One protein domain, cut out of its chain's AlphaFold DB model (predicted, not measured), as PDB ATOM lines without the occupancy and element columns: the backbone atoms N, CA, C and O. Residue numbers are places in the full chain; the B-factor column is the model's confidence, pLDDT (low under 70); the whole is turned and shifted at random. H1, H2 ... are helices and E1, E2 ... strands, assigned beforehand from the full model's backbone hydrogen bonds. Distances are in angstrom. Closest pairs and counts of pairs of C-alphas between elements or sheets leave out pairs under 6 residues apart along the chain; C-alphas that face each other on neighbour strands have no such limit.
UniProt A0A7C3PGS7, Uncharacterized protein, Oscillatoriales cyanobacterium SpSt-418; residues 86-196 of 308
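What this domain is: This is residues 86 to 196 of the 308 residues of an uncharacterized protein of Oscillatoriales cyanobacterium SpSt-418 (UniProt A0A7C3PGS7). A long, twisted sheet of four strands has two helices, H2 and H3, packed over one face toward the end where the hairpin E3 and E4 turns. Toward the other end are the first stretch, residues 86 to 104, and the short helix H1. The printed part has 111 residues, with three named helices and four named strands in the order H1, E1, H2, H3, E2, E3, E4; the sheet runs E1, E4, E3, E2, antiparallel throughout, and the class is mixed, helices and strands. The whole is compact, with a radius of gyration of the C-alphas of 15.1 A, yet elongated in outline, spanning 48 by 25 by 25 A.

How they stand to each other: After residues 86 to 104, which hold no named element, H1, residues 105 to 108, only grazes the sheet. Residues 114 to 115 pair antiparallel with residues 194 to 195 of E4, residues 187 to 195. Edge strand E1, residues 119 to 125, is antiparallel to E4 at 166 degrees, with N 121 and O 189 within hydrogen-bond range at 2.8 A. H2, residues 127 to 137, lies over E1 and E4 at a height over the sheet of 10.2 A and runs along the strands, at 15 degrees to E4 on the local plane. Its closest C-alphas to E4 are those of Leu 127 and Leu 187, 6.8 A apart. H3, residues 141 to 147, is on the same face and stands up from the sheet, its line rising 54 degrees. H2 and H3 touch, closest at the C-alphas of Leu 134 and Ile 144, 6.6 A apart; they run opposite ways at a steep tilt of 68 degrees, only just short of about perpendicular. E2, residues 156 to 163, E3, residues 169 to 181, and E4 form a meander, each strand the antiparallel neighbour of the one before. In the hairpin E2 and E3, N 158 and O 175 are 2.9 A apart; in the hairpin E3 and E4, N 176 and O 192 are 2.8 A apart. Every O i to N i+4 pair is within hydrogen-bond range in H2 and H3; H1 is too short for one.

Where its parts are: H1 begins at C-alpha 105, (161.043, 139.649, 213.205). E1 measures 15.5 A from first to last C-alpha, H2 15.4 A and E2 22.5 A. E3, 34.0 A long, bends by 67 degrees at residue 172. E4 measures 26.5 A and ends at C-alpha 195, (153.734, 144.026, 223.887).

The domain as a whole: The two C-alphas farthest apart are those of Ala 97 and Asp 184, at 48.2 A. The printed part has no cut and no long link. The mean pLDDT of the printed part is 79.4; residues 90 to 112, 165 and 167 are under 70.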
ATOM      1  N   LEU A  86     168.181 147.818 223.835       80.12
ATOM      2  CA  LEU A  86     167.972 147.434 222.439       80.12
ATOM      3  C   LEU A  86     168.368 145.974 222.230       80.12
ATOM      4  O   LEU A  86     169.470 145.570 222.600       80.12
ATOM      5  N   ALA A  87     167.497 145.204 221.584       76.75
ATOM      6  CA  ALA A  87     167.722 143.780 221.370       76.75
ATOM      7  C   ALA A  87     168.993 143.497 220.556       76.75
ATOM      8  O   ALA A  87     169.679 142.517 220.812       76.75
ATOM      9  N   GLU A  88     169.346 144.391 219.632       74.44
ATOM     10  CA  GLU A  88     170.568 144.307 218.821       74.44
ATOM     11  C   GLU A  88     171.861 144.497 219.629       74.44
ATOM     12  O   GLU A  88     172.933 144.111 219.168       74.44
ATOM     13  N   LYS A  89     171.777 145.092 220.827       71.50
ATOM     14  CA  LYS A  89     172.911 145.239 221.749       71.50
ATOM     15  C   LYS A  89     173.035 144.087 222.741       71.50
ATOM     16  O   LYS A  89     174.112 143.923 223.305       71.50
ATOM     17  N   ALA A  90     171.967 143.321 222.961       67.56
ATOM     18  CA  ALA A  90     172.004 142.183 223.866       67.56
ATOM     19  C   ALA A  90     172.907 141.093 223.279       67.56
ATOM     20  O   ALA A  90     172.735 140.673 222.131       67.56
ATOM     21  N   THR A  91     173.880 140.626 224.057       63.19
ATOM     22  CA  THR A  91     174.720 139.512 223.613       63.19
ATOM     23  C   THR A  91     173.984 138.189 223.818       63.19
ATOM     24  O   THR A  91     173.185 138.033 224.740       63.19
ATOM     25  N   THR A  92     174.246 137.197 222.962       58.34
ATOM     26  CA  THR A  92     173.545 135.898 222.973       58.34
ATOM     27  C   THR A  92     173.639 135.162 224.316       58.34
ATOM     28  O   THR A  92     172.803 134.316 224.608       58.34
ATOM     29  N   THR A  93     174.650 135.482 225.126       56.53
ATOM     30  CA  THR A  93     174.906 134.897 226.448       56.53
ATOM     31  C   THR A  93     173.999 135.469 227.543       56.53
ATOM     32  O   THR A  93     173.811 134.828 228.570       56.53
ATOM     33  N   GLU A  94     173.439 136.662 227.339       59.38
ATOM     34  CA  GLU A  94     172.607 137.362 228.327       59.38
ATOM     35  C   GLU A  94     171.110 137.079 228.131       59.38
ATOM     36  O   GLU A  94     170.290 137.401 228.990       59.38
ATOM     37  N   LEU A  95     170.738 136.464 227.004       62.25
ATOM     38  CA  LEU A  95     169.350 136.194 226.649       62.25
ATOM     39  C   LEU A  95     168.872 134.852 227.225       62.25
ATOM     40  O   LEU A  95     169.556 133.837 227.067       62.25
ATOM     41  N   PRO A  96     167.666 134.795 227.821       59.84
ATOM     42  CA  PRO A  96     167.060 133.534 228.225       59.84
ATOM     43  C   PRO A  96     166.959 132.564 227.039       59.84
ATOM     44  O   PRO A  96     166.628 132.962 225.918       59.84
ATOM     45  N   ALA A  97     167.179 131.268 227.278       59.34
ATOM     46  CA  ALA A  97     167.111 130.241 226.231       59.34
ATOM     47  C   ALA A  97     165.763 130.244 225.472       59.34
ATOM     48  O   ALA A  97     165.737 129.988 224.266       59.34
ATOM     49  N   SER A  98     164.669 130.616 226.150       55.69
ATOM     50  CA  SER A  98     163.326 130.782 225.578       55.69
ATOM     51  C   SER A  98     163.240 131.905 224.538       55.69
ATOM     52  O   SER A  98     162.514 131.771 223.561       55.69
ATOM     53  N   VAL A  99     164.025 132.973 224.693       56.03
ATOM     54  CA  VAL A  99     164.083 134.122 223.776       56.03
ATOM     55  C   VAL A  99     165.011 133.839 222.587       56.03
ATOM     56  O   VAL A  99     164.746 134.273 221.470       56.03
ATOM     57  N   SER A 100     166.062 133.033 222.786       53.03
ATOM     58  CA  SER A 100     167.067 132.708 221.753       53.03
ATOM     59  C   SER A 100     166.518 131.989 220.500       53.03
ATOM     60  O   SER A 100     167.192 131.935 219.460       53.03
ATOM     61  N   THR A 101     165.302 131.439 220.600       51.34
ATOM     62  CA  THR A 101     164.614 130.663 219.554       51.34
ATOM     63  C   THR A 101     163.677 131.497 218.672       51.34
ATOM     64  O   THR A 101     163.356 131.063 217.567       51.34
ATOM     65  N   LEU A 102     163.304 132.718 219.076       53.72
ATOM     66  CA  LEU A 102     162.421 133.616 218.317       53.72
ATOM     67  C   LEU A 102     163.232 134.432 217.297       53.72
ATOM     68  O   LEU A 102     163.531 135.608 217.495       53.72
ATOM     69  N   ARG A 103     163.673 133.781 216.214       54.94
ATOM     70  CA  ARG A 103     164.694 134.338 215.304       54.94
ATOM     71  C   ARG A 103     164.174 135.091 214.085       54.94
ATOM     72  O   ARG A 103     164.993 135.635 213.345       54.94
ATOM     73  N   SER A 104     162.866 135.191 213.859       59.16
ATOM     74  CA  SER A 104     162.355 136.058 212.795       59.16
ATOM     75  C   SER A 104     161.507 137.204 213.347       59.16
ATOM     76  O   SER A 104     160.531 137.006 214.067       59.16
ATOM     77  N   SER A 105     161.837 138.434 212.937       58.53
ATOM     78  CA  SER A 105     161.043 139.649 213.205       58.53
ATOM     79  C   SER A 105     159.559 139.472 212.826       58.53
ATOM     80  O   SER A 105     158.675 140.097 213.405       58.53
ATOM     81  N   ARG A 106     159.265 138.560 211.884       59.12
ATOM     82  CA  ARG A 106     157.912 138.210 211.435       59.12
ATOM     83  C   ARG A 106     157.136 137.341 212.430       59.12
ATOM     84  O   ARG A 106     155.918 137.476 212.495       59.12
ATOM     85  N   GLU A 107     157.802 136.459 213.170       61.91
ATOM     86  CA  GLU A 107     157.187 135.665 214.242       61.91
ATOM     87  C   GLU A 107     156.937 136.533 215.474       61.91
ATOM     88  O   GLU A 107     155.828 136.531 215.994       61.91
ATOM     89  N   LEU A 108     157.910 137.369 215.849       61.69
ATOM     90  CA  LEU A 108     157.772 138.325 216.949       61.69
ATOM     91  C   LEU A 108     156.665 139.364 216.693       61.69
ATOM     92  O   LEU A 108     155.896 139.694 217.590       61.69
ATOM     93  N   ALA A 109     156.513 139.838 215.450       61.53
ATOM     94  CA  ALA A 109     155.454 140.782 215.082       61.53
ATOM     95  C   ALA A 109     154.027 140.215 215.224       61.53
ATOM     96  O   ALA A 109     153.078 140.993 215.267       61.53
ATOM     97  N   ARG A 110     153.855 138.885 215.280       63.88
ATOM     98  CA  ARG A 110     152.548 138.250 215.537       63.88
ATOM     99  C   ARG A 110     152.178 138.230 217.019       63.88
ATOM    100  O   ARG A 110     151.010 138.023 217.334       63.88
ATOM    101  N   LEU A 111     153.162 138.417 217.895       60.81
ATOM    102  CA  LEU A 111     152.981 138.358 219.342       60.81
ATOM    103  C   LEU A 111     152.471 139.689 219.887       60.81
ATOM    104  O   LEU A 111     151.628 139.695 220.765       60.81
ATOM    105  N   VAL A 112     152.900 140.814 219.318       68.81
ATOM    106  CA  VAL A 112     152.611 142.158 219.832       68.81
ATOM    107  C   VAL A 112     151.171 142.640 219.562       68.81
ATOM    108  O   VAL A 112     150.918 143.363 218.599       68.81
ATOM    109  N   GLN A 113     150.223 142.220 220.407       71.94
ATOM    110  CA  GLN A 113     148.781 142.510 220.289       71.94
ATOM    111  C   GLN A 113     148.316 143.710 221.126       71.94
ATOM    112  O   GLN A 113     147.237 144.248 220.875       71.94
ATOM    113  N   HIS A 114     149.121 144.146 222.096       77.19
ATOM    114  CA  HIS A 114     148.783 145.244 222.998       77.19
ATOM    115  C   HIS A 114     149.637 146.473 222.702       77.19
ATOM    116  O   HIS A 114     150.856 146.369 222.600       77.19
ATOM    117  N   GLU A 115     149.005 147.639 222.590       83.69
ATOM    118  CA  GLU A 115     149.652 148.907 222.241       83.69
ATOM    119  C   GLU A 115     149.638 149.873 223.434       83.69
ATOM    120  O   GLU A 115     148.627 150.016 224.123       83.69
ATOM    121  N   SER A 116     150.755 150.562 223.675       81.50
ATOM    122  CA  SER A 116     150.806 151.677 224.618       81.50
ATOM    123  C   SER A 116     150.164 152.938 224.042       81.50
ATOM    124  O   SER A 116     150.172 153.178 222.834       81.50
ATOM    125  N   GLU A 117     149.741 153.852 224.913       81.25
ATOM    126  CA  GLU A 117     149.449 155.220 224.479       81.25
ATOM    127  C   GLU A 117     150.657 155.858 223.778       81.25
ATOM    128  O   GLU A 117     151.813 155.498 224.033       81.25
ATOM    129  N   LEU A 118     150.389 156.831 222.901       82.81
ATOM    130  CA  LEU A 118     151.430 157.609 222.239       82.81
ATOM    131  C   LEU A 118     152.201 158.424 223.275       82.81
ATOM    132  O   LEU A 118     151.679 159.382 223.842       82.81
ATOM    133  N   GLN A 119     153.467 158.084 223.462       82.06
ATOM    134  CA  GLN A 119     154.347 158.798 224.370       82.06
ATOM    135  C   GLN A 119     155.179 159.813 223.597       82.06
ATOM    136  O   GLN A 119     155.637 159.564 222.477       82.06
ATOM    137  N   THR A 120     155.405 160.972 224.210       81.00
ATOM    138  CA  THR A 120     156.379 161.932 223.695       81.00
ATOM    139  C   THR A 120     157.666 161.790 224.485       81.00
ATOM    140  O   THR A 120     157.688 162.048 225.683       81.00
ATOM    141  N   LEU A 121     158.726 161.362 223.801       79.06
ATOM    142  CA  LEU A 121     160.046 161.192 224.395       79.06
ATOM    143  C   LEU A 121     160.649 162.547 224.768       79.06
ATOM    144  O   LEU A 121     161.131 162.719 225.879       79.06
ATOM    145  N   GLN A 122     160.614 163.492 223.827       79.81
ATOM    146  CA  GLN A 122     161.026 164.874 224.042       79.81
ATOM    147  C   GLN A 122     160.400 165.773 222.973       79.81
ATOM    148  O   GLN A 122     160.263 165.360 221.819       79.81
ATOM    149  N   GLN A 123     160.045 167.002 223.351       85.00
ATOM    150  CA  GLN A 123     159.468 168.006 222.455       85.00
ATOM    151  C   GLN A 123     160.474 169.094 222.079       85.00
ATOM    152  O   GLN A 123     161.303 169.488 222.897       85.00
ATOM    153  N   LYS A 124     160.337 169.603 220.848       83.12
ATOM    154  CA  LYS A 124     161.002 170.815 220.336       83.12
ATOM    155  C   LYS A 124     162.520 170.862 220.582       83.12
ATOM    156  O   LYS A 124     163.074 171.891 220.958       83.12
ATOM    157  N   LEU A 125     163.213 169.750 220.349       83.38
ATOM    158  CA  LEU A 125     164.668 169.690 220.426       83.38
ATOM    159  C   LEU A 125     165.334 170.149 219.125       83.38
ATOM    160  O   LEU A 125     164.912 169.740 218.045       83.38
ATOM    161  N   PRO A 126     166.456 170.883 219.192       89.94
ATOM    162  CA  PRO A 126     167.346 171.030 218.047       89.94
ATOM    163  C   PRO A 126     167.941 169.680 217.598       89.94
ATOM    164  O   PRO A 126     167.943 168.689 218.339       89.94
ATOM    165  N   LEU A 127     168.514 169.643 216.392       90.19
ATOM    166  CA  LEU A 127     169.044 168.415 215.786       90.19
ATOM    167  C   LEU A 127     170.139 167.733 216.626       90.19
ATOM    168  O   LEU A 127     170.063 166.532 216.867       90.19
ATOM    169  N   ALA A 128     171.148 168.472 217.094       89.31
ATOM    170  CA  ALA A 128     172.264 167.873 217.834       89.31
ATOM    171  C   ALA A 128     171.828 167.224 219.173       89.31
ATOM    172  O   ALA A 128     172.184 166.069 219.409       89.31
ATOM    173  N   PRO A 129     171.001 167.877 220.017       85.00
ATOM    174  CA  PRO A 129     170.382 167.230 221.177       85.00
ATOM    175  C   PRO A 129     169.535 166.001 220.826       85.00
ATOM    176  O   PRO A 129     169.545 165.027 221.572       85.00
ATOM    177  N   THR A 130     168.838 166.025 219.687       87.94
ATOM    178  CA  THR A 130     168.052 164.880 219.201       87.94
ATOM    179  C   THR A 130     168.957 163.679 218.912       87.94
ATOM    180  O   THR A 130     168.675 162.574 219.369       87.94
ATOM    181  N   VAL A 131     170.075 163.894 218.206       91.31
ATOM    182  CA  VAL A 131     171.077 162.850 217.926       91.31
ATOM    183  C   VAL A 131     171.638 162.272 219.223       91.31
ATOM    184  O   VAL A 131     171.632 161.056 219.395       91.31
ATOM    185  N   ALA A 132     172.051 163.135 220.157       84.12
ATOM    186  CA  ALA A 132     172.605 162.702 221.436       84.12
ATOM    187  C   ALA A 132     171.603 161.872 222.256       84.12
ATOM    188  O   ALA A 132     171.981 160.872 222.857       84.12
ATOM    189  N   LEU A 133     170.320 162.248 222.256       83.75
ATOM    190  CA  LEU A 133     169.274 161.504 222.961       83.75
ATOM    191  C   LEU A 133     169.054 160.105 222.366       83.75
ATOM    192  O   LEU A 133     168.895 159.133 223.109       83.75
ATOM    193  N   LEU A 134     169.059 159.983 221.036       88.44
ATOM    194  CA  LEU A 134     168.932 158.687 220.362       88.44
ATOM    195  C   LEU A 134     170.168 157.806 220.607       88.44
ATOM    196  O   LEU A 134     170.026 156.622 220.911       88.44
ATOM    197  N   GLU A 135     171.367 158.385 220.560       87.88
ATOM    198  CA  GLU A 135     172.620 157.686 220.867       87.88
ATOM    199  C   GLU A 135     172.647 157.177 222.318       87.88
ATOM    200  O   GLU A 135     172.940 156.005 222.560       87.88
ATOM    201  N   GLN A 136     172.249 158.016 223.281       81.44
ATOM    202  CA  GLN A 136     172.125 157.643 224.697       81.44
ATOM    203  C   GLN A 136     171.074 156.558 224.933       81.44
ATOM    204  O   GLN A 136     171.252 155.701 225.794       81.44
ATOM    205  N   SER A 137     169.997 156.562 224.144       78.69
ATOM    206  CA  SER A 137     168.993 155.491 224.156       78.69
ATOM    207  C   SER A 137     169.538 154.182 223.575       78.69
ATOM    208  O   SER A 137     168.959 153.120 223.777       78.69
ATOM    209  N   GLY A 138     170.675 154.245 222.887       81.12
ATOM    210  CA  GLY A 138     171.439 153.101 222.431       81.12
ATOM    211  C   GLY A 138     171.361 152.841 220.931       81.12
ATOM    212  O   GLY A 138     171.940 151.843 220.504       81.12
ATOM    213  N   PHE A 139     170.704 153.698 220.146       88.12
ATOM    214  CA  PHE A 139     170.646 153.550 218.692       88.12
ATOM    215  C   PHE A 139     172.035 153.667 218.063       88.12
ATOM    216  O   PHE A 139     172.864 154.472 218.490       88.12
ATOM    217  N   SER A 140     172.285 152.865 217.030       88.81
ATOM    218  CA  SER A 140     173.492 152.987 216.211       88.81
ATOM    219  C   SER A 140     173.443 154.243 215.340       88.81
ATOM    220  O   SER A 140     172.370 154.742 215.002       88.81
ATOM    221  N   THR A 141     174.604 154.731 214.897       91.12
ATOM    222  CA  THR A 141     174.689 155.876 213.976       91.12
ATOM    223  C   THR A 141     173.831 155.678 212.727       91.12
ATOM    224  O   THR A 141     173.186 156.622 212.278       91.12
ATOM    225  N   GLN A 142     173.776 154.456 212.187       91.44
ATOM    226  CA  GLN A 142     172.943 154.138 211.028       91.44
ATOM    227  C   GLN A 142     171.450 154.290 211.350       91.44
ATOM    228  O   GLN A 142     170.753 155.014 210.647       91.44
ATOM    229  N   GLN A 143     170.971 153.689 212.444       90.62
ATOM    230  CA  GLN A 143     169.572 153.818 212.866       90.62
ATOM    231  C   GLN A 143     169.198 155.272 213.151       90.62
ATOM    232  O   GLN A 143     168.116 155.714 212.790       90.62
ATOM    233  N   ILE A 144     170.100 156.055 213.750       93.94
ATOM    234  CA  ILE A 144     169.868 157.485 213.977       93.94
ATOM    235  C   ILE A 144     169.637 158.207 212.645       93.94
ATOM    236  O   ILE A 144     168.701 158.999 212.541       93.94
ATOM    237  N   GLN A 145     170.449 157.922 211.622       93.62
ATOM    238  CA  GLN A 145     170.247 158.487 210.287       93.62
ATOM    239  C   GLN A 145     168.925 158.032 209.667       93.62
ATOM    240  O   GLN A 145     168.271 158.843 209.026       93.62
ATOM    241  N   GLU A 146     168.510 156.785 209.880       93.38
ATOM    242  CA  GLU A 146     167.224 156.265 209.400       93.38
ATOM    243  C   GLU A 146     166.007 156.858 210.127       93.38
ATOM    244  O   GLU A 146     164.950 156.957 209.514       93.38
ATOM    245  N   ILE A 147     166.137 157.214 211.414       93.38
ATOM    246  CA  ILE A 147     165.077 157.795 212.265       93.38
ATOM    247  C   ILE A 147     164.902 159.300 212.005       93.38
ATOM    248  O   ILE A 147     163.782 159.802 211.868       93.38
ATOM    249  N   LEU A 148     166.015 160.037 211.887       93.00
ATOM    250  CA  LEU A 148     166.056 161.280 211.099       93.00
ATOM    251  C   LEU A 148     165.677 160.891 209.647       93.00
ATOM    252  O   LEU A 148     165.466 159.743 209.403       93.00
ATOM    253  N   HIS A 149     165.501 161.709 208.622       91.69
ATOM    254  CA  HIS A 149     165.054 161.230 207.280       91.69
ATOM    255  C   HIS A 149     163.743 160.398 207.146       91.69
ATOM    256  O   HIS A 149     163.274 160.272 206.015       91.69
ATOM    257  N   LEU A 150     163.092 159.902 208.212       90.31
ATOM    258  CA  LEU A 150     161.761 159.299 208.115       90.31
ATOM    259  C   LEU A 150     160.774 160.302 207.494       90.31
ATOM    260  O   LEU A 150     160.775 161.480 207.883       90.31
ATOM    261  N   PRO A 151     159.889 159.844 206.591       88.75
ATOM    262  CA  PRO A 151     158.707 160.605 206.209       88.75
ATOM    263  C   PRO A 151     157.830 160.924 207.429       88.75
ATOM    264  O   PRO A 151     157.821 160.180 208.407       88.75
ATOM    265  N   GLN A 152     157.048 162.003 207.352       81.38
ATOM    266  CA  GLN A 152     156.272 162.540 208.481       81.38
ATOM    267  C   GLN A 152     155.326 161.517 209.145       81.38
ATOM    268  O   GLN A 152     155.177 161.523 210.366       81.38
ATOM    269  N   ASP A 153     154.745 160.609 208.358       85.12
ATOM    270  CA  ASP A 153     153.806 159.585 208.840       85.12
ATOM    271  C   ASP A 153     154.450 158.204 209.046       85.12
ATOM    272  O   ASP A 153     153.766 157.211 209.295       85.12
ATOM    273  N   SER A 154     155.775 158.122 208.930       89.81
ATOM    274  CA  SER A 154     156.518 156.868 209.046       89.81
ATOM    275  C   SER A 154     157.054 156.627 210.452       89.81
ATOM    276  O   SER A 154     157.288 157.545 211.237       89.81
ATOM    277  N   TRP A 155     157.267 155.347 210.748       92.75
ATOM    278  CA  TRP A 155     157.755 154.863 212.031       92.75
ATOM    279  C   TRP A 155     158.964 153.961 211.813       92.75
ATOM    280  O   TRP A 155     158.907 153.023 211.017       92.75
ATOM    281  N   HIS A 156     160.031 154.210 212.562       92.56
ATOM    282  CA  HIS A 156     161.137 153.276 212.701       92.56
ATOM    283  C   HIS A 156     160.779 152.219 213.746       92.56
ATOM    284  O   HIS A 156     160.295 152.546 214.830       92.56
ATOM    285  N   LYS A 157     161.009 150.948 213.419       90.56
ATOM    286  CA  LYS A 157     160.659 149.795 214.250       90.56
ATOM    287  C   LYS A 157     161.919 149.206 214.864       90.56
ATOM    288  O   LYS A 157     162.836 148.856 214.134       90.56
ATOM    289  N   SER A 158     161.933 149.060 216.183       88.19
ATOM    290  CA  SER A 158     163.087 148.548 216.925       88.19
ATOM    291  C   SER A 158     162.641 147.591 218.027       88.19
ATOM    292  O   SER A 158     161.632 147.841 218.683       88.19
ATOM    293  N   TRP A 159     163.370 146.494 218.222       86.00
ATOM    294  CA  TRP A 159     163.088 145.509 219.271       86.00
ATOM    295  C   TRP A 159     163.883 145.816 220.540       86.00
ATOM    296  O   TRP A 159     165.055 146.196 220.465       86.00
ATOM    297  N   TRP A 160     163.254 145.633 221.697       84.81
ATOM    298  CA  TRP A 160     163.813 145.968 223.006       84.81
ATOM    299  C   TRP A 160     163.528 144.876 224.026       84.81
ATOM    300  O   TRP A 160     162.477 144.248 223.982       84.81
ATOM    301  N   TYR A 161     164.430 144.704 224.984       81.19
ATOM    302  CA  TYR A 161     164.219 143.903 226.184       81.19
ATOM    303  C   TYR A 161     164.024 144.820 227.386       81.19
ATOM    304  O   TYR A 161     164.773 145.782 227.557       81.19
ATOM    305  N   GLY A 162     163.034 144.526 228.227       78.50
ATOM    306  CA  GLY A 162     163.012 145.012 229.605       78.50
ATOM    307  C   GLY A 162     163.909 144.145 230.482       78.50
ATOM    308  O   GLY A 162     164.284 143.048 230.079       78.50
ATOM    309  N   MET A 163     164.243 144.604 231.682       74.56
ATOM    310  CA  MET A 163     164.797 143.731 232.725       74.56
ATOM    311  C   MET A 163     163.742 143.469 233.788       74.56
ATOM    312  O   MET A 163     162.956 144.365 234.074       74.56
ATOM    313  N   ASP A 164     163.720 142.276 234.370       71.69
ATOM    314  CA  ASP A 164     162.835 141.934 235.474       71.69
ATOM    315  C   ASP A 164     163.424 142.306 236.844       71.69
ATOM    316  O   ASP A 164     164.594 142.668 236.962       71.69
ATOM    317  N   LYS A 165     162.636 142.194 237.921       68.94
ATOM    318  CA  LYS A 165     163.100 142.482 239.296       68.94
ATOM    319  C   LYS A 165     164.330 141.666 239.734       68.94
ATOM    320  O   LYS A 165     164.958 142.033 240.722       68.94
ATOM    321  N   THR A 166     164.643 140.570 239.046       70.81
ATOM    322  CA  THR A 166     165.814 139.717 239.303       70.81
ATOM    323  C   THR A 166     167.015 140.063 238.420       70.81
ATOM    324  O   THR A 166     168.081 139.483 238.597       70.81
ATOM    325  N   GLY A 167     166.874 141.043 237.522       69.12
ATOM    326  CA  GLY A 167     167.922 141.503 236.615       69.12
ATOM    327  C   GLY A 167     168.019 140.706 235.312       69.12
ATOM    328  O   GLY A 167     168.975 140.901 234.569       69.12
ATOM    329  N   HIS A 168     167.061 139.824 235.016       72.94
ATOM    330  CA  HIS A 168     167.043 139.053 233.771       72.94
ATOM    331  C   HIS A 168     166.229 139.761 232.688       72.94
ATOM    332  O   HIS A 168     165.268 140.465 232.990       72.94
ATOM    333  N   PHE A 169     166.576 139.565 231.414       74.50
ATOM    334  CA  PHE A 169     165.788 140.134 230.323       74.50
ATOM    335  C   PHE A 169     164.385 139.519 230.248       74.50
ATOM    336  O   PHE A 169     164.215 138.300 230.297       74.50
ATOM    337  N   THR A 170     163.383 140.382 230.098       74.31
ATOM    338  CA  THR A 170     161.989 140.007 229.854       74.31
ATOM    339  C   THR A 170     161.793 139.577 228.401       74.31
ATOM    340  O   THR A 170     162.713 139.639 227.582       74.31
ATOM    341  N   LEU A 171     160.563 139.201 228.042       73.69
ATOM    342  CA  LEU A 171     160.181 139.042 226.639       73.69
ATOM    343  C   LEU A 171     160.448 140.338 225.845       73.69
ATOM    344  O   LEU A 171     160.308 141.436 226.406       73.69
ATOM    345  N   PRO A 172     160.853 140.223 224.565       78.31
ATOM    346  CA  PRO A 172     161.087 141.380 223.721       78.31
ATOM    347  C   PRO A 172     159.780 142.118 223.420       78.31
ATOM    348  O   PRO A 172     158.752 141.503 223.151       78.31
ATOM    349  N   PHE A 173     159.844 143.443 223.386       82.12
ATOM    350  CA  PHE A 173     158.752 144.308 222.951       82.12
ATOM    351  C   PHE A 173     159.180 145.156 221.753       82.12
ATOM    352  O   PHE A 173     160.368 145.441 221.552       82.12
ATOM    353  N   LEU A 174     158.211 145.546 220.929       86.19
ATOM    354  CA  LEU A 174     158.456 146.364 219.748       86.19
ATOM    355  C   LEU A 174     158.240 147.833 220.097       86.19
ATOM    356  O   LEU A 174     157.143 148.220 220.480       86.19
ATOM    357  N   ARG A 175     159.246 148.672 219.879       88.12
ATOM    358  CA  ARG A 175     159.119 150.125 219.966       88.12
ATOM    359  C   ARG A 175     159.114 150.728 218.569       88.12
ATOM    360  O   ARG A 175     160.090 150.619 217.820       88.12
ATOM    361  N   CYS A 176     158.015 151.395 218.245       90.81
ATOM    362  CA  CYS A 176     157.877 152.224 217.057       90.81
ATOM    363  C   CYS A 176     158.200 153.672 217.434       90.81
ATOM    364  O   CYS A 176     157.519 154.241 218.283       90.81
ATOM    365  N   ILE A 177     159.196 154.284 216.794       91.69
ATOM    366  CA  ILE A 177     159.601 155.682 217.018       91.69
ATOM    367  C   ILE A 177     159.373 156.505 215.757       91.69
ATOM    368  O   ILE A 177     159.607 156.029 214.647       91.69
ATOM    369  N   ARG A 178     158.958 157.758 215.927       92.31
ATOM    370  CA  ARG A 178     158.886 158.745 214.848       92.31
ATOM    371  C   ARG A 178     159.438 160.096 215.277       92.31
ATOM    372  O   ARG A 178     159.509 160.403 216.470       92.31
ATOM    373  N   ILE A 179     159.752 160.919 214.282       92.12
ATOM    374  CA  ILE A 179     160.172 162.306 214.464       92.12
ATOM    375  C   ILE A 179     159.179 163.235 213.774       92.12
ATOM    376  O   ILE A 179     158.944 163.129 212.574       92.12
ATOM    377  N   LEU A 180     158.642 164.190 214.531       90.00
ATOM    378  CA  LEU A 180     157.902 165.327 213.994       90.00
ATOM    379  C   LEU A 180     158.867 166.486 213.772       90.00
ATOM    380  O   LEU A 180     159.604 166.862 214.685       90.00
ATOM    381  N   ARG A 181     158.858 167.044 212.562       90.88
ATOM    382  CA  ARG A 181     159.710 168.166 212.159       90.88
ATOM    383  C   ARG A 181     158.893 169.445 212.156       90.88
ATOM    384  O   ARG A 181     157.810 169.470 211.574       90.88
ATOM    385  N   TYR A 182     159.429 170.493 212.762       89.12
ATOM    386  CA  TYR A 182     158.798 171.805 212.784       89.12
ATOM    387  C   TYR A 182     159.543 172.787 211.869       89.12
ATOM    388  O   TYR A 182     160.745 172.621 211.635       89.12
ATOM    389  N   PRO A 183     158.855 173.818 211.339       88.56
ATOM    390  CA  PRO A 183     159.472 174.820 210.465       88.56
ATOM    391  C   PRO A 183     160.622 175.603 211.112       88.56
ATOM    392  O   PRO A 183     161.488 176.111 210.408       88.56
ATOM    393  N   ASP A 184     160.647 175.682 212.443       88.44
ATOM    394  CA  ASP A 184     161.712 176.317 213.229       88.44
ATOM    395  C   ASP A 184     162.987 175.455 213.343       88.44
ATOM    396  O   ASP A 184     163.937 175.830 214.028       88.44
ATOM    397  N   GLY A 185     163.022 174.295 212.680       86.25
ATOM    398  CA  GLY A 185     164.146 173.362 212.713       86.25
ATOM    399  C   GLY A 185     164.185 172.483 213.964       86.25
ATOM    400  O   GLY A 185     165.115 171.686 214.112       86.25
ATOM    401  N   THR A 186     163.191 172.590 214.850       88.69
ATOM    402  CA  THR A 186     163.075 171.720 216.020       88.69
ATOM    403  C   THR A 186     162.388 170.399 215.681       88.69
ATOM    404  O   THR A 186     161.652 170.258 214.699       88.69
ATOM    405  N   LEU A 187     162.666 169.396 216.508       90.31
ATOM    406  CA  LEU A 187     162.240 168.017 216.355       90.31
ATOM    407  C   LEU A 187     161.534 167.558 217.630       90.31
ATOM    408  O   LEU A 187     162.000 167.802 218.741       90.31
ATOM    409  N   THR A 188     160.419 166.858 217.475       87.25
ATOM    410  CA  THR A 188     159.770 166.143 218.580       87.25
ATOM    411  C   THR A 188     159.870 164.651 218.319       87.25
ATOM    412  O   THR A 188     159.489 164.188 217.245       87.25
ATOM    413  N   ILE A 189     160.373 163.897 219.296       89.38
ATOM    414  CA  ILE A 189     160.467 162.438 219.210       89.38
ATOM    415  C   ILE A 189     159.266 161.836 219.932       89.38
ATOM    416  O   ILE A 189     159.002 162.153 221.092       89.38
ATOM    417  N   GLN A 190     158.548 160.947 219.253       89.00
ATOM    418  CA  GLN A 190     157.420 160.216 219.825       89.00
ATOM    419  C   GLN A 190     157.604 158.720 219.637       89.00
ATOM    420  O   GLN A 190     158.250 158.289 218.680       89.00
ATOM    421  N   TYR A 191     157.016 157.933 220.530       89.19
ATOM    422  CA  TYR A 191     157.070 156.485 220.442       89.19
ATOM    423  C   TYR A 191     155.779 155.813 220.903       89.19
ATOM    424  O   TYR A 191     154.975 156.392 221.636       89.19
ATOM    425  N   LYS A 192     155.606 154.577 220.444       89.12
ATOM    426  CA  LYS A 192     154.598 153.625 220.898       89.12
ATOM    427  C   LYS A 192     155.265 152.280 221.103       89.12
ATOM    428  O   LYS A 192     156.047 151.852 220.250       89.12
ATOM    429  N   ASP A 193     154.930 151.634 222.203       87.00
ATOM    430  CA  ASP A 193     155.412 150.302 222.523       87.00
ATOM    431  C   ASP A 193     154.306 149.288 222.276       87.00
ATOM    432  O   ASP A 193     153.137 149.546 222.563       87.00
ATOM    433  N   TYR A 194     154.688 148.138 221.737       85.38
ATOM    434  CA  TYR A 194     153.797 147.021 221.509       85.38
ATOM    435  C   TYR A 194     154.323 145.798 222.251       85.38
ATOM    436  O   TYR A 194     155.513 145.478 222.162       85.38
ATOM    437  N   PHE A 195     153.430 145.120 222.965       80.56
ATOM    438  CA  PHE A 195     153.734 144.026 223.887       80.56
ATOM    439  C   PHE A 195     152.943 142.765 223.535       80.56
ATOM    440  O   PHE A 195     151.862 142.853 222.947       80.56
ATOM    441  N   GLU A 196     153.497 141.602 223.890       74.44
ATOM    442  CA  GLU A 196     152.822 140.306 223.726       74.44
ATOM    443  C   GLU A 196     151.595 140.165 224.630       74.44
ATOM    444  O   GLU A 196     150.532 139.744 224.186       74.44
TER     445      GLU A 196